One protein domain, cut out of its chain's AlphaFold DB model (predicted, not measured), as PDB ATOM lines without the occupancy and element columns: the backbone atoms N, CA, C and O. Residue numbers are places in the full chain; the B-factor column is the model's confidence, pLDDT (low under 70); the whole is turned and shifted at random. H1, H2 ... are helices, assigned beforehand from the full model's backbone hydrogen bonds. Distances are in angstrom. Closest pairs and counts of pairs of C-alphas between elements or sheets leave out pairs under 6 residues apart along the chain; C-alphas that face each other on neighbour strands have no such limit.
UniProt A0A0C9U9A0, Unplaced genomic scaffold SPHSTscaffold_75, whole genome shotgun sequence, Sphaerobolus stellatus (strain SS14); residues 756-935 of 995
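What this domain is: This is residues 756 to 935 of the 995 residues of an uncharacterized protein of Sphaerobolus stellatus (strain SS14) (UniProt A0A0C9U9A0). Four long helices, H1, H2, H9 and H10, stand side by side in an up-and-down bundle, each running against the one before it in the chain. H9 is the core: H1, H2 and H10 lie along one side of it, H4 crosses it on the other, and H3 and H6 sit at its two ends, while the short H11 and H12 lie on the outside by H10 and H2. The printed part has 180 residues with twelve named helices, H1 to H12 in order, and no named strand; its class is all helix. It is compact and rounded, with a radius of gyration of the C-alphas of 15.3 A and spans of 41 by 37 by 35 A.

Where its parts are: Find C-alpha 900 at (113.361, 246.004, 308.645); from there H10, the longest helix, runs 30.5 A to C-alpha 920 at (103.578, 227.326, 286.653). Before it comes H9, residues 877 to 891, 21.1 A. H1 begins at C-alpha 758, (110.986, 208.992, 294.656), and runs 24.2 A to residue 774; H2, residues 789 to 802, measures 20.1 A. H7, residues 854 to 866, measures 18.8 A and H4, residues 821 to 830, 14.1 A. Look for the shorter helices at residues 807 to 811 for H3, 839 to 842 for H5, 848 to 851 for H6, 869 to 874 for H8, 924 to 927 for H11 and 929 to 932 for H12.

How they stand to each other: Start at H10, which forms a helical hairpin with H9, a shallow tilt of 28 degrees; their closest C-alphas, Ala 891 and Cys 902, are 6.4 A apart. H10 touches H2 the same way at 19 degrees, with C-alphas 789 and 910 closest at 4.8 A. H9 is the hub, touching six helices. Among them, H4 stands at a steep tilt of 46 degrees, with C-alphas 823 and 882 closest at 6.7 A. H1 and H2 form a second hairpin. H5 touches H1, H8 touches H10, and H7 only just touches H4, with 3 pairs of C-alphas within 8 A. H1 and H10 are apart. O i to N i+4 pairs are within hydrogen-bond range throughout H1, H2, H3, H4, H8 and H9, in 8 of 9 in H7 and 16 of 17 in H10; H5, H6, H11 and H12 are too short for such a pair.

The domain as a whole: The C-alphas farthest apart, Lys 756 and Glu 900, are 43.3 A apart. The printed part has no cut. The link from H1 to H2, residues 775 to 788, is long. Mean pLDDT of the printed part is 94.0; look for values under 70 at residue 756 and residues 934 to 935.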
ATOM      1  N   LYS A 756     107.663 207.229 290.156       63.00
ATOM      2  CA  LYS A 756     108.860 207.457 289.331       63.00
ATOM      3  C   LYS A 756     109.841 208.405 290.030       63.00
ATOM      4  O   LYS A 756     111.049 208.190 289.975       63.00
ATOM      5  N   ASP A 757     109.294 209.362 290.773       81.25
ATOM      6  CA  ASP A 757     109.967 210.558 291.287       81.25
ATOM      7  C   ASP A 757     110.210 210.439 292.811       81.25
ATOM      8  O   ASP A 757     109.805 211.262 293.634       81.25
ATOM      9  N   TRP A 758     110.803 209.314 293.231       87.25
ATOM     10  CA  TRP A 758     110.986 208.992 294.656       87.25
ATOM     11  C   TRP A 758     112.026 209.880 295.362       87.25
ATOM     12  O   TRP A 758     111.927 210.089 296.571       87.25
ATOM     13  N   LYS A 759     113.025 210.412 294.644       91.50
ATOM     14  CA  LYS A 759     114.036 211.303 295.247       91.50
ATOM     15  C   LYS A 759     113.431 212.667 295.544       91.50
ATOM     16  O   LYS A 759     113.675 213.253 296.592       91.50
ATOM     17  N   GLU A 760     112.632 213.124 294.596       93.81
ATOM     18  CA  GLU A 760     111.845 214.339 294.568       93.81
ATOM     19  C   GLU A 760     110.837 214.331 295.739       93.81
ATOM     20  O   GLU A 760     110.799 215.264 296.543       93.81
ATOM     21  N   GLU A 761     110.140 213.208 295.952       93.06
ATOM     22  CA  GLU A 761     109.269 212.991 297.120       93.06
ATOM     23  C   GLU A 761     110.041 212.886 298.456       93.06
ATOM     24  O   GLU A 761     109.603 213.460 299.457       93.06
ATOM     25  N   GLN A 762     111.203 212.214 298.509       92.06
ATOM     26  CA  GLN A 762     112.043 212.214 299.721       92.06
ATOM     27  C   GLN A 762     112.552 213.618 300.073       92.06
ATOM     28  O   GLN A 762     112.563 213.986 301.250       92.06
ATOM     29  N   PHE A 763     112.958 214.403 299.072       95.31
ATOM     30  CA  PHE A 763     113.370 215.790 299.255       95.31
ATOM     31  C   PHE A 763     112.212 216.637 299.788       95.31
ATOM     32  O   PHE A 763     112.369 217.316 300.804       95.31
ATOM     33  N   ARG A 764     111.027 216.535 299.169       95.56
ATOM     34  CA  ARG A 764     109.817 217.238 299.614       95.56
ATOM     35  C   ARG A 764     109.501 216.945 301.079       95.56
ATOM     36  O   ARG A 764     109.258 217.882 301.833       95.56
ATOM     37  N   ARG A 765     109.524 215.675 301.500       92.50
ATOM     38  CA  ARG A 765     109.254 215.275 302.896       92.50
ATOM     39  C   ARG A 765     110.251 215.884 303.876       92.50
ATOM     40  O   ARG A 765     109.831 216.464 304.871       92.50
ATOM     41  N   TRP A 766     111.543 215.793 303.569       95.56
ATOM     42  CA  TRP A 766     112.610 216.355 304.399       95.56
ATOM     43  C   TRP A 766     112.497 217.881 304.532       95.56
ATOM     44  O   TRP A 766     112.583 218.430 305.633       95.56
ATOM     45  N   ALA A 767     112.208 218.572 303.430       96.88
ATOM     46  CA  ALA A 767     111.980 220.012 303.412       96.88
ATOM     47  C   ALA A 767     110.722 220.425 304.210       96.88
ATOM     48  O   ALA A 767     110.791 221.333 305.040       96.88
ATOM     49  N   VAL A 768     109.593 219.723 304.026       96.12
ATOM     50  CA  VAL A 768     108.346 219.923 304.795       96.12
ATOM     51  C   VAL A 768     108.582 219.717 306.293       96.12
ATOM     52  O   VAL A 768     108.215 220.583 307.085       96.12
ATOM     53  N   GLY A 769     109.226 218.615 306.691       94.38
ATOM     54  CA  GLY A 769     109.535 218.321 308.094       94.38
ATOM     55  C   GLY A 769     110.422 219.393 308.731       94.38
ATOM     56  O   GLY A 769     110.140 219.862 309.833       94.38
ATOM     57  N   SER A 770     111.436 219.856 307.996       96.12
ATOM     58  CA  SER A 770     112.351 220.914 308.442       96.12
ATOM     59  C   SER A 770     111.626 222.227 308.737       96.12
ATOM     60  O   SER A 770     111.840 222.821 309.795       96.12
ATOM     61  N   PHE A 771     110.725 222.666 307.850       96.94
ATOM     62  CA  PHE A 771     109.862 223.821 308.117       96.94
ATOM     63  C   PHE A 771     108.876 223.564 309.266       96.94
ATOM     64  O   PHE A 771     108.673 224.448 310.092       96.94
ATOM     65  N   ALA A 772     108.254 222.383 309.332       92.69
ATOM     66  CA  ALA A 772     107.224 222.072 310.325       92.69
ATOM     67  C   ALA A 772     107.762 222.103 311.766       92.69
ATOM     68  O   ALA A 772     107.136 222.718 312.632       92.69
ATOM     69  N   VAL A 773     108.938 221.508 312.002       90.75
ATOM     70  CA  VAL A 773     109.645 221.579 313.293       90.75
ATOM     71  C   VAL A 773     110.054 223.023 313.598       90.75
ATOM     72  O   VAL A 773     109.801 223.528 314.690       90.75
ATOM     73  N   SER A 774     110.616 223.727 312.615       91.06
ATOM     74  CA  SER A 774     111.184 225.068 312.809       91.06
ATOM     75  C   SER A 774     110.170 226.208 312.913       91.06
ATOM     76  O   SER A 774     110.501 227.285 313.413       91.06
ATOM     77  N   ALA A 775     108.928 225.993 312.475       90.69
ATOM     78  CA  ALA A 775     107.855 226.978 312.581       90.69
ATOM     79  C   ALA A 775     107.452 227.272 314.040       90.69
ATOM     80  O   ALA A 775     106.773 228.272 314.302       90.69
ATOM     81  N   ARG A 776     107.869 226.424 314.991       91.38
ATOM     82  CA  ARG A 776     107.604 226.540 316.427       91.38
ATOM     83  C   ARG A 776     108.902 226.702 317.213       91.38
ATOM     84  O   ARG A 776     109.942 226.159 316.867       91.38
ATOM     85  N   SER A 777     108.814 227.456 318.299       91.38
ATOM     86  CA  SER A 777     109.851 227.507 319.329       91.38
ATOM     87  C   SER A 777     109.849 226.242 320.192       91.38
ATOM     88  O   SER A 777     108.859 225.514 320.222       91.38
ATOM     89  N   GLU A 778     110.910 226.062 320.982       85.62
ATOM     90  CA  GLU A 778     111.076 225.028 322.026       85.62
ATOM     91  C   GLU A 778     109.890 224.921 323.014       85.62
ATOM     92  O   GLU A 778     109.779 223.940 323.730       85.62
ATOM     93  N   LYS A 779     108.995 225.919 323.061       88.62
ATOM     94  CA  LYS A 779     107.778 225.937 323.896       88.62
ATOM     95  C   LYS A 779     106.493 225.668 323.098       88.62
ATOM     96  O   LYS A 779     105.430 226.171 323.456       88.62
ATOM     97  N   GLY A 780     106.591 225.037 321.927       88.62
ATOM     98  CA  GLY A 780     105.475 224.765 321.008       88.62
ATOM     99  C   GLY A 780     104.840 225.993 320.326       88.62
ATOM    100  O   GLY A 780     104.058 225.834 319.381       88.62
ATOM    101  N   VAL A 781     105.171 227.218 320.761       90.38
ATOM    102  CA  VAL A 781     104.608 228.486 320.260       90.38
ATOM    103  C   VAL A 781     105.165 228.818 318.876       90.38
ATOM    104  O   VAL A 781     106.382 228.908 318.704       90.38
ATOM    105  N   ALA A 782     104.274 229.060 317.911       89.25
ATOM    106  CA  ALA A 782     104.625 229.405 316.534       89.25
ATOM    107  C   ALA A 782     105.267 230.802 316.394       89.25
ATOM    108  O   ALA A 782     104.838 231.774 317.029       89.25
ATOM    109  N   TYR A 783     106.263 230.928 315.515       90.81
ATOM    110  CA  TYR A 783     106.982 232.183 315.282       90.81
ATOM    111  C   TYR A 783     106.164 233.187 314.447       90.81
ATOM    112  O   TYR A 783     106.247 233.213 313.223       90.81
ATOM    113  N   LYS A 784     105.446 234.101 315.117       87.31
ATOM    114  CA  LYS A 784     104.576 235.164 314.539       87.31
ATOM    115  C   LYS A 784     105.217 236.137 313.516       87.31
ATOM    116  O   LYS A 784     104.603 237.145 313.176       87.31
ATOM    117  N   ARG A 785     106.475 235.943 313.107       88.06
ATOM    118  CA  ARG A 785     107.242 236.863 312.238       88.06
ATOM    119  C   ARG A 785     107.984 236.180 311.084       88.06
ATOM    120  O   ARG A 785     108.667 236.864 310.333       88.06
ATOM    121  N   THR A 786     107.786 234.877 310.869       87.19
ATOM    122  CA  THR A 786     108.221 234.185 309.636       87.19
ATOM    123  C   THR A 786     107.338 234.500 308.421       87.19
ATOM    124  O   THR A 786     107.641 234.072 307.307       87.19
ATOM    125  N   GLY A 787     106.228 235.218 308.628       88.19
ATOM    126  CA  GLY A 787     105.267 235.578 307.589       88.19
ATOM    127  C   GLY A 787     104.666 234.353 306.900       88.19
ATOM    128  O   GLY A 787     104.504 233.291 307.502       88.19
ATOM    129  N   HIS A 788     104.361 234.491 305.611       95.19
ATOM    130  CA  HIS A 788     103.776 233.415 304.810       95.19
ATOM    131  C   HIS A 788     104.802 232.651 303.956       95.19
ATOM    132  O   HIS A 788     104.397 231.969 303.019       95.19
ATOM    133  N   VAL A 789     106.103 232.714 304.277       97.06
ATOM    134  CA  VAL A 789     107.166 232.039 303.501       97.06
ATOM    135  C   VAL A 789     106.925 230.530 303.414       97.06
ATOM    136  O   VAL A 789     106.964 229.974 302.323       97.06
ATOM    137  N   TYR A 790     106.594 229.870 304.531       96.75
ATOM    138  CA  TYR A 790     106.322 228.427 304.528       96.75
ATOM    139  C   TYR A 790     105.013 228.064 303.784       96.75
ATOM    140  O   TYR A 790     105.080 227.230 302.884       96.75
ATOM    141  N   PRO A 791     103.854 228.718 304.026       96.62
ATOM    142  CA  PRO A 791     102.660 228.542 303.189       96.62
ATOM    143  C   PRO A 791     102.880 228.790 301.687       96.62
ATOM    144  O   PRO A 791     102.363 228.036 300.867       96.62
ATOM    145  N   ALA A 792     103.658 229.810 301.309       97.75
ATOM    146  CA  ALA A 792     103.989 230.078 299.910       97.75
ATOM    147  C   ALA A 792     104.896 228.985 299.321       97.75
ATOM    148  O   ALA A 792     104.654 228.533 298.204       97.75
ATOM    149  N   TRP A 793     105.883 228.507 300.087       98.12
ATOM    150  CA  TRP A 793     106.750 227.403 299.679       98.12
ATOM    151  C   TRP A 793     105.972 226.089 299.522       98.12
ATOM    152  O   TRP A 793     106.183 225.387 298.540       98.12
ATOM    153  N   LEU A 794     105.015 225.784 300.408       97.31
ATOM    154  CA  LEU A 794     104.135 224.615 300.269       97.31
ATOM    155  C   LEU A 794     103.319 224.649 298.969       97.31
ATOM    156  O   LEU A 794     103.193 223.622 298.307       97.31
ATOM    157  N   ILE A 795     102.790 225.816 298.588       97.44
ATOM    158  CA  ILE A 795     102.016 225.978 297.346       97.44
ATOM    159  C   ILE A 795     102.930 225.865 296.119       97.44
ATOM    160  O   ILE A 795     102.607 225.122 295.196       97.44
ATOM    161  N   TYR A 796     104.091 226.526 296.127       98.06
ATOM    162  CA  TYR A 796     105.115 226.373 295.088       98.06
ATOM    163  C   TYR A 796     105.514 224.896 294.900       98.06
ATOM    164  O   TYR A 796     105.500 224.366 293.788       98.06
ATOM    165  N   MET A 797     105.789 224.201 296.005       97.69
ATOM    166  CA  MET A 797     106.207 222.801 296.025       97.69
ATOM    167  C   MET A 797     105.089 221.842 295.574       97.69
ATOM    168  O   MET A 797     105.370 220.857 294.892       97.69
ATOM    169  N   GLU A 798     103.819 222.133 295.883       96.38
ATOM    170  CA  GLU A 798     102.668 221.401 295.331       96.38
ATOM    171  C   GLU A 798     102.655 221.450 293.794       96.38
ATOM    172  O   GLU A 798     102.440 220.425 293.144       96.38
ATOM    173  N   ILE A 799     102.916 222.614 293.198       97.12
ATOM    174  CA  ILE A 799     102.864 222.790 291.740       97.12
ATOM    175  C   ILE A 799     104.072 222.144 291.064       97.12
ATOM    176  O   ILE A 799     103.912 221.468 290.052       97.12
ATOM    177  N   VAL A 800     105.267 222.274 291.643       96.25
ATOM    178  CA  VAL A 800     106.484 221.614 291.142       96.25
ATOM    179  C   VAL A 800     106.331 220.085 291.121       96.25
ATOM    180  O   VAL A 800     106.724 219.455 290.138       96.25
ATOM    181  N   MET A 801     105.688 219.486 292.135       94.81
ATOM    182  CA  MET A 801     105.342 218.053 292.125       94.81
ATOM    183  C   MET A 801     104.370 217.699 290.988       94.81
ATOM    184  O   MET A 801     104.585 216.722 290.275       94.81
ATOM    185  N   ARG A 802     103.312 218.500 290.781       93.19
ATOM    186  CA  ARG A 802     102.349 218.304 289.675       93.19
ATOM    187  C   ARG A 802     102.993 218.479 288.297       93.19
ATOM    188  O   ARG A 802     102.604 217.809 287.343       93.19
ATOM    189  N   GLY A 803     103.970 219.377 288.188       91.62
ATOM    190  CA  GLY A 803     104.616 219.777 286.941       91.62
ATOM    191  C   GLY A 803     105.583 218.754 286.345       91.62
ATOM    192  O   GLY A 803     106.112 219.022 285.269       91.62
ATOM    193  N   HIS A 804     105.831 217.616 287.014       87.19
ATOM    194  CA  HIS A 804     106.745 216.555 286.557       87.19
ATOM    195  C   HIS A 804     108.114 217.105 286.101       87.19
ATOM    196  O   HIS A 804     108.648 216.744 285.050       87.19
ATOM    197  N   TRP A 805     108.662 218.044 286.883       93.00
ATOM    198  CA  TRP A 805     109.913 218.732 286.568       93.00
ATOM    199  C   TRP A 805     111.089 217.748 286.424       93.00
ATOM    200  O   TRP A 805     111.262 216.887 287.287       93.00
ATOM    201  N   PRO A 806     111.943 217.891 285.391       93.31
ATOM    202  CA  PRO A 806     113.081 217.001 285.189       93.31
ATOM    203  C   PRO A 806     114.113 217.158 286.315       93.31
ATOM    204  O   PRO A 806     114.329 218.257 286.821       93.31
ATOM    205  N   THR A 807     114.794 216.073 286.689       91.00
ATOM    206  CA  THR A 807     115.688 215.999 287.864       91.00
ATOM    207  C   THR A 807     116.789 217.077 287.910       91.00
ATOM    208  O   THR A 807     117.213 217.465 288.994       91.00
ATOM    209  N   ASN A 808     117.225 217.633 286.772       93.75
ATOM    210  CA  ASN A 808     118.150 218.776 286.765       93.75
ATOM    211  C   ASN A 808     117.509 220.055 287.335       93.75
ATOM    212  O   ASN A 808     118.133 220.766 288.111       93.75
ATOM    213  N   LYS A 809     116.233 220.323 287.036       96.19
ATOM    214  CA  LYS A 809     115.487 221.439 287.639       96.19
ATOM    215  C   LYS A 809     115.279 221.282 289.151       96.19
ATOM    216  O   LYS A 809     114.997 222.273 289.819       96.19
ATOM    217  N   TRP A 810     115.457 220.078 289.694       96.25
ATOM    218  CA  TRP A 810     115.425 219.822 291.134       96.25
ATOM    219  C   TRP A 810     116.763 220.077 291.829       96.25
ATOM    220  O   TRP A 810     116.782 220.837 292.795       96.25
ATOM    221  N   PHE A 811     117.851 219.478 291.327       95.94
ATOM    222  CA  PHE A 811     119.120 219.344 292.063       95.94
ATOM    223  C   PHE A 811     120.357 219.933 291.342       95.94
ATOM    224  O   PHE A 811     121.411 220.079 291.960       95.94
ATOM    225  N   ASP A 812     120.275 220.314 290.056       95.25
ATOM    226  CA  ASP A 812     121.413 220.936 289.355       95.25
ATOM    227  C   ASP A 812     121.483 222.433 289.709       95.25
ATOM    228  O   ASP A 812     120.863 223.284 289.070       95.25
ATOM    229  N   TYR A 813     122.249 222.735 290.758       92.56
ATOM    230  CA  TYR A 813     122.533 224.076 291.275       92.56
ATOM    231  C   TYR A 813     122.889 225.117 290.192       92.56
ATOM    232  O   TYR A 813     123.827 224.933 289.411       92.56
ATOM    233  N   THR A 814     122.183 226.252 290.192       93.00
ATOM    234  CA  THR A 814     122.265 227.304 289.162       93.00
ATOM    235  C   THR A 814     122.853 228.630 289.659       93.00
ATOM    236  O   THR A 814     123.436 229.380 288.866       93.00
ATOM    237  N   TRP A 815     122.709 228.948 290.950       95.06
ATOM    238  CA  TRP A 815     123.101 230.234 291.519       95.06
ATOM    239  C   TRP A 815     124.620 230.346 291.634       95.06
ATOM    240  O   TRP A 815     125.288 229.526 292.265       95.06
ATOM    241  N   ARG A 816     125.164 231.420 291.056       86.00
ATOM    242  CA  ARG A 816     126.580 231.784 291.143       86.00
ATOM    243  C   ARG A 816     126.729 232.911 292.160       86.00
ATOM    244  O   ARG A 816     126.403 234.049 291.848       86.00
ATOM    245  N   GLY A 817     127.200 232.581 293.357       85.00
ATOM    246  CA  GLY A 817     127.395 233.523 294.461       85.00
ATOM    247  C   GLY A 817     127.899 232.809 295.716       85.00
ATOM    248  O   GLY A 817     127.899 231.576 295.774       85.00
ATOM    249  N   ALA A 818     128.336 233.570 296.718       88.38
ATOM    250  CA  ALA A 818     128.745 233.009 298.001       88.38
ATOM    251  C   ALA A 818     127.505 232.736 298.868       88.38
ATOM    252  O   ALA A 818     126.810 233.660 299.282       88.38
ATOM    253  N   ARG A 819     127.219 231.463 299.165       95.62
ATOM    254  CA  ARG A 819     126.166 231.110 300.133       95.62
ATOM    255  C   ARG A 819     126.721 231.216 301.563       95.62
ATOM    256  O   ARG A 819     127.861 230.796 301.778       95.62
ATOM    257  N   PRO A 820     125.941 231.702 302.547       97.75
ATOM    258  CA  PRO A 820     126.330 231.701 303.957       97.75
ATOM    259  C   PRO A 820     126.761 230.309 304.431       97.75
ATOM    260  O   PRO A 820     126.150 229.313 304.044       97.75
ATOM    261  N   HIS A 821     127.780 230.228 305.295       97.50
ATOM    262  CA  HIS A 821     128.414 228.950 305.663       97.50
ATOM    263  C   HIS A 821     127.408 227.912 306.193       97.50
ATOM    264  O   HIS A 821     127.384 226.774 305.732       97.50
ATOM    265  N   LEU A 822     126.491 228.345 307.065       97.75
ATOM    266  CA  LEU A 822     125.414 227.510 307.605       97.75
ATOM    267  C   LEU A 822     124.471 226.974 306.510       97.75
ATOM    268  O   LEU A 822     124.009 225.844 306.584       97.75
ATOM    269  N   VAL A 823     124.202 227.756 305.461       97.69
ATOM    270  CA  VAL A 823     123.364 227.320 304.330       97.69
ATOM    271  C   VAL A 823     124.116 226.317 303.447       97.69
ATOM    272  O   VAL A 823     123.487 225.451 302.844       97.69
ATOM    273  N   LYS A 824     125.455 226.369 303.408       97.06
ATOM    274  CA  LYS A 824     126.280 225.350 302.745       97.06
ATOM    275  C   LYS A 824     126.261 224.011 303.502       97.06
ATOM    276  O   LYS A 824     126.075 222.982 302.865       97.06
ATOM    277  N   GLU A 825     126.367 224.025 304.832       96.88
ATOM    278  CA  GLU A 825     126.201 222.820 305.676       96.88
ATOM    279  C   GLU A 825     124.834 222.146 305.417       96.88
ATOM    280  O   GLU A 825     124.733 220.934 305.223       96.88
ATOM    281  N   ILE A 826     123.774 222.955 305.307       97.19
ATOM    282  CA  ILE A 826     122.420 222.474 305.002       97.19
ATOM    283  C   ILE A 826     122.312 221.960 303.558       97.19
ATOM    284  O   ILE A 826     121.635 220.961 303.326       97.19
ATOM    285  N   ALA A 827     122.997 222.586 302.595       96.25
ATOM    286  CA  ALA A 827     123.046 222.136 301.200       96.25
ATOM    287  C   ALA A 827     123.670 220.735 301.055       96.25
ATOM    288  O   ALA A 827     123.180 219.911 300.285       96.25
ATOM    289  N   GLU A 828     124.696 220.422 301.850       95.12
ATOM    290  CA  GLU A 828     125.316 219.089 301.885       95.12
ATOM    291  C   GLU A 828     124.322 218.017 302.400       95.12
ATOM    292  O   GLU A 828     124.322 216.886 301.912       95.12
ATOM    293  N   SER A 829     123.392 218.390 303.291       93.94
ATOM    294  CA  SER A 829     122.267 217.540 303.738       93.94
ATOM    295  C   SER A 829     121.074 217.517 302.764       93.94
ATOM    296  O   SER A 829     120.307 216.550 302.725       93.94
ATOM    297  N   ALA A 830     120.895 218.579 301.976       93.69
ATOM    298  CA  ALA A 830     119.824 218.732 300.994       93.69
ATOM    299  C   ALA A 830     120.037 217.823 299.768       93.69
ATOM    300  O   ALA A 830     119.106 217.116 299.365       93.69
ATOM    301  N   GLY A 831     121.283 217.719 299.290       92.75
ATOM    302  CA  GLY A 831     121.682 216.904 298.133       92.75
ATOM    303  C   GLY A 831     121.673 215.386 298.369       92.75
ATOM    304  O   GLY A 831     121.999 214.599 297.471       92.75
ATOM    305  N   LEU A 832     121.291 214.936 299.571       91.06
ATOM    306  CA  LEU A 832     121.106 213.523 299.900       91.06
ATOM    307  C   LEU A 832     119.864 212.955 299.194       91.06
ATOM    308  O   LEU A 832     118.774 212.875 299.755       91.06
ATOM    309  N   HIS A 833     120.049 212.486 297.959       85.56
ATOM    310  CA  HIS A 833     119.032 211.807 297.139       85.56
ATOM    311  C   HIS A 833     118.455 210.506 297.745       85.56
ATOM    312  O   HIS A 833     117.570 209.891 297.149       85.56
ATOM    313  N   SER A 834     118.989 210.044 298.876       85.31
ATOM    314  CA  SER A 834     118.496 208.901 299.644       85.31
ATOM    315  C   SER A 834     118.780 209.135 301.126       85.31
ATOM    316  O   SER A 834     119.946 209.185 301.521       85.31
ATOM    317  N   ARG A 835     117.729 209.275 301.936       84.62
ATOM    318  CA  ARG A 835     117.813 209.523 303.383       84.62
ATOM    319  C   ARG A 835     117.551 208.250 304.191       84.62
ATOM    320  O   ARG A 835     116.750 207.406 303.782       84.62
ATOM    321  N   ASN A 836     118.224 208.134 305.335       80.75
ATOM    322  CA  ASN A 836     117.921 207.129 306.358       80.75
ATOM    323  C   ASN A 836     116.619 207.492 307.098       80.75
ATOM    324  O   ASN A 836     116.115 208.605 306.972       80.75
ATOM    325  N   VAL A 837     116.073 206.548 307.869       77.00
ATOM    326  CA  VAL A 837     114.751 206.686 308.521       77.00
ATOM    327  C   VAL A 837     114.833 207.283 309.940       77.00
ATOM    328  O   VAL A 837     113.802 207.569 310.537       77.00
ATOM    329  N   MET A 838     116.034 207.505 310.490       76.00
ATOM    330  CA  MET A 838     116.184 208.124 311.818       76.00
ATOM    331  C   MET A 838     115.756 209.603 311.790       76.00
ATOM    332  O   MET A 838     116.047 210.269 310.795       76.00
ATOM    333  N   PRO A 839     115.123 210.150 312.851       75.44
ATOM    334  CA  PRO A 839     114.512 211.487 312.829       75.44
ATOM    335  C   PRO A 839     115.445 212.617 312.374       75.44
ATOM    336  O   PRO A 839     115.046 213.470 311.585       75.44
ATOM    337  N   GLU A 840     116.708 212.584 312.798       79.00
ATOM    338  CA  GLU A 840     117.772 213.507 312.375       79.00
ATOM    339  C   GLU A 840     117.990 213.554 310.846       79.00
ATOM    340  O   GLU A 840     118.249 214.609 310.283       79.00
ATOM    341  N   HIS A 841     117.798 212.438 310.137       84.88
ATOM    342  CA  HIS A 841     117.933 212.356 308.682       84.88
ATOM    343  C   HIS A 841     116.665 212.824 307.944       84.88
ATOM    344  O   HIS A 841     116.671 212.926 306.715       84.88
ATOM    345  N   LEU A 842     115.578 213.105 308.673       87.50
ATOM    346  CA  LEU A 842     114.279 213.527 308.141       87.50
ATOM    347  C   LEU A 842     114.032 215.041 308.265       87.50
ATOM    348  O   LEU A 842     113.050 215.528 307.708       87.50
ATOM    349  N   ILE A 843     114.930 215.790 308.919       94.31
ATOM    350  CA  ILE A 843     114.878 217.258 309.055       94.31
ATOM    351  C   ILE A 843     116.272 217.904 308.912       94.31
ATOM    352  O   ILE A 843     117.271 217.222 308.690       94.31
ATOM    353  N   VAL A 844     116.356 219.232 309.026       95.25
ATOM    354  CA  VAL A 844     117.615 219.992 309.081       95.25
ATOM    355  C   VAL A 844     118.113 220.131 310.528       95.25
ATOM    356  O   VAL A 844     117.517 220.846 311.333       95.25
ATOM    357  N   CYS A 845     119.264 219.535 310.846       90.69
ATOM    358  CA  CYS A 845     119.848 219.469 312.198       90.69
ATOM    359  C   CYS A 845     120.531 220.760 312.717       90.69
ATOM    360  O   CYS A 845     121.546 220.689 313.407       90.69
ATOM    361  N   HIS A 846     119.991 221.954 312.439       93.25
ATOM    362  CA  HIS A 846     120.552 223.221 312.942       93.25
ATOM    363  C   HIS A 846     119.546 224.000 313.798       93.25
ATOM    364  O   HIS A 846     118.756 224.796 313.289       93.25
ATOM    365  N   GLY A 847     119.628 223.794 315.118       91.31
ATOM    366  CA  GLY A 847     118.785 224.455 316.118       91.31
ATOM    367  C   GLY A 847     118.938 225.982 316.186       91.31
ATOM    368  O   GLY A 847     119.869 226.580 315.640       91.31
ATOM    369  N   ALA A 848     118.011 226.629 316.902       94.38
ATOM    370  CA  ALA A 848     117.835 228.085 316.921       94.38
ATOM    371  C   ALA A 848     119.081 228.889 317.348       94.38
ATOM    372  O   ALA A 848     119.222 230.051 316.968       94.38
ATOM    373  N   SER A 849     119.996 228.299 318.122       96.06
ATOM    374  CA  SER A 849     121.268 228.914 318.525       96.06
ATOM    375  C   SER A 849     122.167 229.269 317.333       96.06
ATOM    376  O   SER A 849     122.744 230.356 317.316       96.06
ATOM    377  N   ASN A 850     122.235 228.416 316.304       97.50
ATOM    378  CA  ASN A 850     123.057 228.655 315.112       97.50
ATOM    379  C   ASN A 850     122.567 229.872 314.314       97.50
ATOM    380  O   ASN A 850     123.367 230.717 313.915       97.50
ATOM    381  N   TRP A 851     121.250 230.012 314.164       97.56
ATOM    382  CA  TRP A 851     120.610 231.109 313.429       97.56
ATOM    383  C   TRP A 851     120.649 232.461 314.156       97.56
ATOM    384  O   TRP A 851     120.468 233.501 313.529       97.56
ATOM    385  N   LYS A 852     120.924 232.466 315.467       97.25
ATOM    386  CA  LYS A 852     121.144 233.684 316.271       97.25
ATOM    387  C   LYS A 852     122.585 234.214 316.182       97.25
ATOM    388  O   LYS A 852     122.852 235.306 316.681       97.25
ATOM    389  N   ARG A 853     123.530 233.470 315.585       98.12
ATOM    390  CA  ARG A 853     124.947 233.876 315.495       98.12
ATOM    391  C   ARG A 853     125.087 235.149 314.656       98.12
ATOM    392  O   ARG A 853     124.608 235.218 313.527       98.12
ATOM    393  N   THR A 854     125.804 236.142 315.179       97.88
ATOM    394  CA  THR A 854     125.992 237.450 314.525       97.88
ATOM    395  C   THR A 854     126.686 237.361 313.166       97.88
ATOM    396  O   THR A 854     126.370 238.164 312.291       97.88
ATOM    397  N   SER A 855     127.567 236.373 312.962       97.75
ATOM    398  CA  SER A 855     128.143 236.059 311.648       97.75
ATOM    399  C   SER A 855     127.062 235.612 310.663       97.75
ATOM    400  O   SER A 855     126.854 236.279 309.663       97.75
ATOM    401  N   VAL A 856     126.271 234.590 311.004       98.00
ATOM    402  CA  VAL A 856     125.183 234.075 310.152       98.00
ATOM    403  C   VAL A 856     124.167 235.179 309.824       98.00
ATOM    404  O   VAL A 856     123.728 235.295 308.685       98.00
ATOM    405  N   VAL A 857     123.845 236.055 310.783       98.12
ATOM    406  CA  VAL A 857     122.971 237.224 310.564       98.12
ATOM    407  C   VAL A 857     123.613 238.301 309.668       98.12
ATOM    408  O   VAL A 857     122.881 239.041 309.011       98.12
ATOM    409  N   LYS A 858     124.948 238.426 309.620       98.12
ATOM    410  CA  LYS A 858     125.653 239.277 308.642       98.12
ATOM    411  C   LYS A 858     125.630 238.622 307.263       98.12
ATOM    412  O   LYS A 858     125.166 239.250 306.318       98.12
ATOM    413  N   ASP A 859     126.065 237.373 307.171       98.12
ATOM    414  CA  ASP A 859     126.182 236.625 305.919       98.12
ATOM    415  C   ASP A 859     124.819 236.540 305.205       98.12
ATOM    416  O   ASP A 859     124.724 236.757 304.002       98.12
ATOM    417  N   MET A 860     123.731 236.331 305.957       98.31
ATOM    418  CA  MET A 860     122.357 236.334 305.436       98.31
ATOM    419  C   MET A 860     121.855 237.716 304.984       98.31
ATOM    420  O   MET A 860     120.953 237.770 304.155       98.31
ATOM    421  N   LYS A 861     122.404 238.833 305.487       98.19
ATOM    422  CA  LYS A 861     122.109 240.185 304.960       98.19
ATOM    423  C   LYS A 861     122.850 240.454 303.659       98.19
ATOM    424  O   LYS A 861     122.298 241.082 302.764       98.19
ATOM    425  N   GLU A 862     124.094 239.998 303.589       97.81
ATOM    426  CA  GLU A 862     124.975 240.147 302.432       97.81
ATOM    427  C   GLU A 862     124.422 239.328 301.260       97.81
ATOM    428  O   GLU A 862     124.078 239.900 300.227       97.81
ATOM    429  N   TRP A 863     124.133 238.042 301.491       97.81
ATOM    430  CA  TRP A 863     123.438 237.172 300.536       97.81
ATOM    431  C   TRP A 863     122.035 237.681 300.174       97.81
ATOM    432  O   TRP A 863     121.606 237.540 299.031       97.81
ATOM    433  N   TYR A 864     121.333 238.338 301.110       97.81
ATOM    434  CA  TYR A 864     120.069 239.005 300.795       97.81
ATOM    435  C   TYR A 864     120.240 240.179 299.821       97.81
ATOM    436  O   TYR A 864     119.459 240.312 298.886       97.81
ATOM    437  N   SER A 865     121.278 241.002 299.994       97.12
ATOM    438  CA  SER A 865     121.544 242.142 299.105       97.12
ATOM    439  C   SER A 865     122.042 241.768 297.702       97.12
ATOM    440  O   SER A 865     122.028 242.625 296.821       97.12
ATOM    441  N   GLU A 866     122.455 240.516 297.486       96.88
ATOM    442  CA  GLU A 866     122.869 239.986 296.178       96.88
ATOM    443  C   GLU A 866     121.734 239.309 295.389       96.88
ATOM    444  O   GLU A 866     121.902 239.052 294.199       96.88
ATOM    445  N   MET A 867     120.594 238.996 296.017       97.81
ATOM    446  CA  MET A 867     119.520 238.227 295.379       97.81
ATOM    447  C   MET A 867     118.427 239.129 294.800       97.81
ATOM    448  O   MET A 867     117.816 239.922 295.515       97.81
ATOM    449  N   ASP A 868     118.114 238.930 293.520       97.62
ATOM    450  CA  ASP A 868     116.895 239.442 292.887       97.62
ATOM    451  C   ASP A 868     115.910 238.309 292.545       97.62
ATOM    452  O   ASP A 868     116.257 237.125 292.537       97.62
ATOM    453  N   GLU A 869     114.664 238.676 292.242       97.94
ATOM    454  CA  GLU A 869     113.600 237.739 291.861       97.94
ATOM    455  C   GLU A 869     113.979 236.852 290.665       97.94
ATOM    456  O   GLU A 869     113.685 235.657 290.647       97.94
ATOM    457  N   GLY A 870     114.668 237.414 289.671       97.69
ATOM    458  CA  GLY A 870     115.113 236.683 288.492       97.69
ATOM    459  C   GLY A 870     116.240 235.700 288.806       97.69
ATOM    460  O   GLY A 870     116.308 234.642 288.185       97.69
ATOM    461  N   MET A 871     117.124 236.007 289.758       97.38
ATOM    462  CA  MET A 871     118.081 235.043 290.302       97.38
ATOM    463  C   MET A 871     117.345 233.932 291.044       97.38
ATOM    464  O   MET A 871     117.544 232.764 290.707       97.38
ATOM    465  N   PHE A 872     116.445 234.283 291.962       97.81
ATOM    466  CA  PHE A 872     115.666 233.324 292.740       97.81
ATOM    467  C   PHE A 872     114.886 232.338 291.850       97.81
ATOM    468  O   PHE A 872     115.078 231.129 291.972       97.81
ATOM    469  N   LEU A 873     114.095 232.833 290.889       97.12
ATOM    470  CA  LEU A 873     113.279 232.011 289.980       97.12
ATOM    471  C   LEU A 873     114.095 231.191 288.963       97.12
ATOM    472  O   LEU A 873     113.598 230.204 288.419       97.12
ATOM    473  N   ARG A 874     115.366 231.541 288.714       96.81
ATOM    474  CA  ARG A 874     116.285 230.683 287.939       96.81
ATOM    475  C   ARG A 874     116.768 229.457 288.722       96.81
ATOM    476  O   ARG A 874     117.241 228.520 288.076       96.81
ATOM    477  N   GLY A 875     116.628 229.467 290.051       97.19
ATOM    478  CA  GLY A 875     117.075 228.422 290.970       97.19
ATOM    479  C   GLY A 875     116.538 227.028 290.652       97.19
ATOM    480  O   GLY A 875     115.452 226.870 290.086       97.19
ATOM    481  N   CYS A 876     117.281 225.999 291.057       97.69
ATOM    482  CA  CYS A 876     116.698 224.665 291.192       97.69
ATOM    483  C   CYS A 876     115.795 224.587 292.445       97.69
ATOM    484  O   CYS A 876     115.839 225.456 293.322       97.69
ATOM    485  N   VAL A 877     114.956 223.551 292.546       97.75
ATOM    486  CA  VAL A 877     114.043 223.356 293.698       97.75
ATOM    487  C   VAL A 877     114.810 223.320 295.027       97.75
ATOM    488  O   VAL A 877     114.348 223.879 296.023       97.75
ATOM    489  N   GLU A 878     115.999 222.714 295.030       97.50
ATOM    490  CA  GLU A 878     116.892 222.650 296.187       97.50
ATOM    491  C   GLU A 878     117.409 224.038 296.610       97.50
ATOM    492  O   GLU A 878     117.372 224.373 297.793       97.50
ATOM    493  N   GLU A 879     117.798 224.895 295.660       97.69
ATOM    494  CA  GLU A 879     118.199 226.287 295.919       97.69
ATOM    495  C   GLU A 879     117.055 227.124 296.497       97.69
ATOM    496  O   GLU A 879     117.216 227.801 297.516       97.69
ATOM    497  N   ILE A 880     115.877 227.026 295.880       98.38
ATOM    498  CA  ILE A 880     114.667 227.743 296.294       98.38
ATOM    499  C   ILE A 880     114.225 227.315 297.702       98.38
ATOM    500  O   ILE A 880     113.840 228.166 298.508       98.38
ATOM    501  N   PHE A 881     114.347 226.025 298.043       98.25
ATOM    502  CA  PHE A 881     114.185 225.549 299.418       98.25
ATOM    503  C   PHE A 881     115.232 226.153 300.363       98.25
ATOM    504  O   PHE A 881     114.848 226.737 301.374       98.25
ATOM    505  N   LEU A 882     116.529 226.040 300.050       98.06
ATOM    506  CA  LEU A 882     117.616 226.503 300.924       98.06
ATOM    507  C   LEU A 882     117.467 227.985 301.283       98.06
ATOM    508  O   LEU A 882     117.645 228.361 302.441       98.06
ATOM    509  N   TRP A 883     117.078 228.814 300.313       98.44
ATOM    510  CA  TRP A 883     116.752 230.221 300.534       98.44
ATOM    511  C   TRP A 883     115.504 230.417 301.400       98.44
ATOM    512  O   TRP A 883     115.574 231.074 302.440       98.44
ATOM    513  N   ALA A 884     114.360 229.850 300.998       98.44
ATOM    514  CA  ALA A 884     113.091 230.053 301.699       98.44
ATOM    515  C   ALA A 884     113.165 229.562 303.154       98.44
ATOM    516  O   ALA A 884     112.651 230.215 304.067       98.44
ATOM    517  N   TYR A 885     113.866 228.450 303.376       98.50
ATOM    518  CA  TYR A 885     114.169 227.925 304.695       98.50
ATOM    519  C   TYR A 885     115.095 228.865 305.472       98.50
ATOM    520  O   TYR A 885     114.743 229.269 306.575       98.50
ATOM    521  N   ALA A 886     116.223 229.310 304.909       98.38
ATOM    522  CA  ALA A 886     117.141 230.209 305.613       98.38
ATOM    523  C   ALA A 886     116.495 231.555 306.008       98.38
ATOM    524  O   ALA A 886     116.702 232.028 307.128       98.38
ATOM    525  N   ILE A 887     115.655 232.143 305.147       98.38
ATOM    526  CA  ILE A 887     114.880 233.355 305.466       98.38
ATOM    527  C   ILE A 887     113.861 233.086 306.587       98.38
ATOM    528  O   ILE A 887     113.774 233.870 307.535       98.38
ATOM    529  N   HIS A 888     113.144 231.957 306.542       98.00
ATOM    530  CA  HIS A 888     112.240 231.528 307.616       98.00
ATOM    531  C   HIS A 888     112.983 231.340 308.952       98.00
ATOM    532  O   HIS A 888     112.557 231.876 309.979       98.00
ATOM    533  N   MET A 889     114.128 230.651 308.939       98.00
ATOM    534  CA  MET A 889     114.936 230.388 310.130       98.00
ATOM    535  C   MET A 889     115.489 231.664 310.759       98.00
ATOM    536  O   MET A 889     115.432 231.825 311.976       98.00
ATOM    537  N   ILE A 890     115.982 232.602 309.950       98.19
ATOM    538  CA  ILE A 890     116.462 233.906 310.420       98.19
ATOM    539  C   ILE A 890     115.326 234.740 311.027       98.19
ATOM    540  O   ILE A 890     115.506 235.352 312.085       98.19
ATOM    541  N   ALA A 891     114.152 234.749 310.392       98.00
ATOM    542  CA  ALA A 891     113.007 235.536 310.836       98.00
ATOM    543  C   ALA A 891     112.394 235.024 312.153       98.00
ATOM    544  O   ALA A 891     112.056 235.834 313.022       98.00
ATOM    545  N   GLY A 892     112.264 233.701 312.301       96.75
ATOM    546  CA  GLY A 892     111.715 233.029 313.482       96.75
ATOM    547  C   GLY A 892     112.797 232.648 314.504       96.75
ATOM    548  O   GLY A 892     113.118 233.477 315.361       96.75
ATOM    549  N   PRO A 893     113.375 231.431 314.441       96.19
ATOM    550  CA  PRO A 893     114.436 230.954 315.339       96.19
ATOM    551  C   PRO A 893     115.603 231.929 315.592       96.19
ATOM    552  O   PRO A 893     116.019 232.093 316.740       96.19
ATOM    553  N   GLY A 894     116.101 232.613 314.557       97.06
ATOM    554  CA  GLY A 894     117.168 233.625 314.623       97.06
ATOM    555  C   GLY A 894     116.740 234.985 315.199       97.06
ATOM    556  O   GLY A 894     117.579 235.863 315.422       97.06
ATOM    557  N   GLY A 895     115.442 235.178 315.452       96.31
ATOM    558  CA  GLY A 895     114.868 236.367 316.087       96.31
ATOM    559  C   GLY A 895     114.910 237.652 315.252       96.31
ATOM    560  O   GLY A 895     114.580 238.717 315.773       96.31
ATOM    561  N   GLN A 896     115.308 237.595 313.976       97.75
ATOM    562  CA  GLN A 896     115.520 238.794 313.158       97.75
ATOM    563  C   GLN A 896     114.240 239.368 312.543       97.75
ATOM    564  O   GLN A 896     114.290 240.488 312.046       97.75
ATOM    565  N   GLY A 897     113.089 238.685 312.613       96.25
ATOM    566  CA  GLY A 897     111.832 239.106 311.966       96.25
ATOM    567  C   GLY A 897     111.235 240.441 312.449       96.25
ATOM    568  O   GLY A 897     110.215 240.890 311.932       96.25
ATOM    569  N   ASN A 898     111.852 241.093 313.440       96.62
ATOM    570  CA  ASN A 898     111.542 242.468 313.851       96.62
ATOM    571  C   ASN A 898     112.272 243.516 312.990       96.62
ATOM    572  O   ASN A 898     111.830 244.657 312.900       96.62
ATOM    573  N   MET A 899     113.425 243.149 312.429       97.56
ATOM    574  CA  MET A 899     114.375 244.045 311.776       97.56
ATOM    575  C   MET A 899     113.931 244.328 310.342       97.56
ATOM    576  O   MET A 899     113.588 243.397 309.618       97.56
ATOM    577  N   GLU A 900     113.994 245.587 309.905       97.56
ATOM    578  CA  GLU A 900     113.361 246.004 308.645       97.56
ATOM    579  C   GLU A 900     113.837 245.209 307.423       97.56
ATOM    580  O   GLU A 900     113.013 244.687 306.679       97.56
ATOM    581  N   TRP A 901     115.149 245.007 307.284       97.81
ATOM    582  CA  TRP A 901     115.737 244.185 306.218       97.81
ATOM    583  C   TRP A 901     115.133 242.769 306.145       97.81
ATOM    584  O   TRP A 901     114.918 242.247 305.059       97.81
ATOM    585  N   CYS A 902     114.827 242.162 307.297       98.12
ATOM    586  CA  CYS A 902     114.289 240.810 307.395       98.12
ATOM    587  C   CYS A 902     112.779 240.796 307.128       98.12
ATOM    588  O   CYS A 902     112.289 239.870 306.491       98.12
ATOM    589  N   ARG A 903     112.046 241.847 307.532       97.62
ATOM    590  CA  ARG A 903     110.630 242.027 307.156       97.62
ATOM    591  C   ARG A 903     110.470 242.148 305.640       97.62
ATOM    592  O   ARG A 903     109.565 241.525 305.093       97.62
ATOM    593  N   ILE A 904     111.354 242.904 304.982       97.62
ATOM    594  CA  ILE A 904     111.380 243.028 303.519       97.62
ATOM    595  C   ILE A 904     111.763 241.675 302.901       97.62
ATOM    596  O   ILE A 904     110.976 241.136 302.134       97.62
ATOM    597  N   ALA A 905     112.857 241.036 303.334       98.12
ATOM    598  CA  ALA A 905     113.272 239.730 302.807       98.12
ATOM    599  C   ALA A 905     112.200 238.627 302.939       98.12
ATOM    600  O   ALA A 905     112.035 237.805 302.037       98.12
ATOM    601  N   VAL A 906     111.438 238.615 304.040       97.94
ATOM    602  CA  VAL A 906     110.282 237.723 304.254       97.94
ATOM    603  C   VAL A 906     109.137 238.041 303.288       97.94
ATOM    604  O   VAL A 906     108.515 237.112 302.766       97.94
ATOM    605  N   ALA A 907     108.847 239.320 303.038       97.44
ATOM    606  CA  ALA A 907     107.812 239.745 302.098       97.44
ATOM    607  C   ALA A 907     108.195 239.415 300.646       97.44
ATOM    608  O   ALA A 907     107.409 238.775 299.948       97.44
ATOM    609  N   ASP A 908     109.415 239.762 300.241       98.19
ATOM    610  CA  ASP A 908     109.958 239.537 298.901       98.19
ATOM    611  C   ASP A 908     110.032 238.036 298.600       98.19
ATOM    612  O   ASP A 908     109.428 237.578 297.637       98.19
ATOM    613  N   THR A 909     110.608 237.227 299.498       98.50
ATOM    614  CA  THR A 909     110.629 235.756 299.355       98.50
ATOM    615  C   THR A 909     109.219 235.161 299.270       98.50
ATOM    616  O   THR A 909     108.971 234.257 298.473       98.50
ATOM    617  N   THR A 910     108.266 235.675 300.059       98.19
ATOM    618  CA  THR A 910     106.854 235.260 299.973       98.19
ATOM    619  C   THR A 910     106.251 235.607 298.608       98.19
ATOM    620  O   THR A 910     105.413 234.854 298.115       98.19
ATOM    621  N   GLN A 911     106.640 236.732 298.003       98.19
ATOM    622  CA  GLN A 911     106.126 237.165 296.707       98.19
ATOM    623  C   GLN A 911     106.802 236.440 295.537       98.19
ATOM    624  O   GLN A 911     106.102 236.031 294.620       98.19
ATOM    625  N   TRP A 912     108.109 236.178 295.588       98.62
ATOM    626  CA  TRP A 912     108.808 235.419 294.544       98.62
ATOM    627  C   TRP A 912     108.319 233.963 294.485       98.62
ATOM    628  O   TRP A 912     108.045 233.446 293.405       98.62
ATOM    629  N   LEU A 913     108.094 233.318 295.640       98.56
ATOM    630  CA  LEU A 913     107.461 231.989 295.713       98.56
ATOM    631  C   LEU A 913     106.044 231.976 295.117       98.56
ATOM    632  O   LEU A 913     105.639 230.992 294.503       98.56
ATOM    633  N   LYS A 914     105.289 233.069 295.283       98.06
ATOM    634  CA  LYS A 914     103.960 233.251 294.680       98.06
ATOM    635  C   LYS A 914     104.031 233.464 293.172       98.06
ATOM    636  O   LYS A 914     103.267 232.835 292.452       98.06
ATOM    637  N   ASN A 915     104.952 234.295 292.699       98.19
ATOM    638  CA  ASN A 915     105.107 234.588 291.278       98.19
ATOM    639  C   ASN A 915     105.568 233.333 290.514       98.19
ATOM    640  O   ASN A 915     104.952 232.978 289.515       98.19
ATOM    641  N   GLY A 916     106.533 232.576 291.052       97.69
ATOM    642  CA  GLY A 916     106.930 231.273 290.502       97.69
ATOM    643  C   GLY A 916     105.831 230.202 290.579       97.69
ATOM    644  O   GLY A 916     105.774 229.313 289.733       97.69
ATOM    645  N   ALA A 917     104.918 230.287 291.552       97.81
ATOM    646  CA  ALA A 917     103.723 229.446 291.592       97.81
ATOM    647  C   ALA A 917     102.709 229.821 290.488       97.81
ATOM    648  O   ALA A 917     102.170 228.936 289.825       97.81
ATOM    649  N   GLU A 918     102.460 231.113 290.254       97.56
ATOM    650  CA  GLU A 918     101.534 231.575 289.206       97.56
ATOM    651  C   GLU A 918     102.088 231.423 287.784       97.56
ATOM    652  O   GLU A 918     101.301 231.205 286.866       97.56
ATOM    653  N   GLU A 919     103.411 231.467 287.594       97.00
ATOM    654  CA  GLU A 919     104.064 231.146 286.314       97.00
ATOM    655  C   GLU A 919     103.831 229.678 285.906       97.00
ATOM    656  O   GLU A 919     103.685 229.379 284.720       97.00
ATOM    657  N   LEU A 920     103.742 228.766 286.883       96.31
ATOM    658  CA  LEU A 920     103.578 227.326 286.653       96.31
ATOM    659  C   LEU A 920     102.118 226.856 286.622       96.31
ATOM    660  O   LEU A 920     101.771 226.005 285.804       96.31
ATOM    661  N   GLU A 921     101.249 227.392 287.483       97.19
ATOM    662  CA  GLU A 921      99.806 227.134 287.431       97.19
ATOM    663  C   GLU A 921      99.015 228.442 287.630       97.19
ATOM    664  O   GLU A 921      98.563 228.741 288.743       97.19
ATOM    665  N   PRO A 922      98.772 229.223 286.558       95.50
ATOM    666  CA  PRO A 922      97.889 230.381 286.616       95.50
ATOM    667  C   PRO A 922      96.537 229.996 287.233       95.50
ATOM    668  O   PRO A 922      95.912 229.028 286.796       95.50
ATOM    669  N   SER A 923      96.083 230.762 288.237       95.94
ATOM    670  CA  SER A 923      94.956 230.515 289.173       95.94
ATOM    671  C   SER A 923      95.245 229.751 290.478       95.94
ATOM    672  O   SER A 923      94.372 229.744 291.352       95.94
ATOM    673  N   ILE A 924      96.426 229.162 290.698       96.69
ATOM    674  CA  ILE A 924      96.677 228.368 291.920       96.69
ATOM    675  C   ILE A 924      96.564 229.175 293.221       96.69
ATOM    676  O   ILE A 924      95.993 228.678 294.193       96.69
ATOM    677  N   LEU A 925      97.003 230.439 293.250       96.75
ATOM    678  CA  LEU A 925      96.869 231.284 294.445       96.75
ATOM    679  C   LEU A 925      95.412 231.638 294.764       96.75
ATOM    680  O   LEU A 925      95.086 231.841 295.931       96.75
ATOM    681  N   VAL A 926      94.524 231.642 293.764       95.94
ATOM    682  CA  VAL A 926      93.073 231.782 293.966       95.94
ATOM    683  C   VAL A 926      92.505 230.494 294.572       95.94
ATOM    684  O   VAL A 926      91.781 230.545 295.563       95.94
ATOM    685  N   LYS A 927      92.900 229.323 294.052       95.56
ATOM    686  CA  LYS A 927      92.513 228.004 294.602       95.56
ATOM    687  C   LYS A 927      93.025 227.785 296.033       95.56
ATOM    688  O   LYS A 927      92.390 227.079 296.813       95.56
ATOM    689  N   ARG A 928      94.174 228.374 296.387       96.06
ATOM    690  CA  ARG A 928      94.850 228.227 297.690       96.06
ATOM    691  C   ARG A 928      94.773 229.471 298.587       96.06
ATOM    692  O   ARG A 928      95.433 229.511 299.623       96.06
ATOM    693  N   GLU A 929      93.925 230.450 298.264       94.25
ATOM    694  CA  GLU A 929      93.839 231.748 298.960       94.25
ATOM    695  C   GLU A 929      93.618 231.614 300.484       94.25
ATOM    696  O   GLU A 929      94.114 232.418 301.276       94.25
ATOM    697  N   GLN A 930      92.911 230.561 300.915       91.44
ATOM    698  CA  GLN A 930      92.658 230.257 302.328       91.44
ATOM    699  C   GLN A 930      93.947 230.098 303.156       91.44
ATOM    700  O   GLN A 930      93.980 230.544 304.304       91.44
ATOM    701  N   ALA A 931      95.029 229.571 302.569       88.75
ATOM    702  CA  ALA A 931      96.319 229.390 303.244       88.75
ATOM    703  C   ALA A 931      96.953 230.717 303.718       88.75
ATOM    704  O   ALA A 931      97.767 230.723 304.639       88.75
ATOM    705  N   PHE A 932      96.546 231.851 303.134       90.62
ATOM    706  CA  PHE A 932      97.015 233.193 303.497       90.62
ATOM    707  C   PHE A 932      96.019 233.983 304.371       90.62
ATOM    708  O   PHE A 932      96.314 235.102 304.792       90.62
ATOM    709  N   LYS A 933      94.825 233.442 304.664       85.62
ATOM    710  CA  LYS A 933      93.761 234.166 305.395       85.62
ATOM    711  C   LYS A 933      93.878 234.105 306.926       85.62
ATOM    712  O   LYS A 933      93.260 234.921 307.607       85.62
ATOM    713  N   GLY A 934      94.684 233.191 307.473       67.75
ATOM    714  CA  GLY A 934      94.688 232.850 308.904       67.75
ATOM    715  C   GLY A 934      95.067 233.969 309.891       67.75
ATOM    716  O   GLY A 934      94.524 234.011 310.995       67.75
ATOM    717  N   GLU A 935      95.966 234.892 309.531       56.81
ATOM    718  CA  GLU A 935      96.496 235.877 310.496       56.81
ATOM    719  C   GLU A 935      95.626 237.135 310.656       56.81
ATOM    720  O   GLU A 935      95.458 237.642 311.768       56.81
TER     721      GLU A 935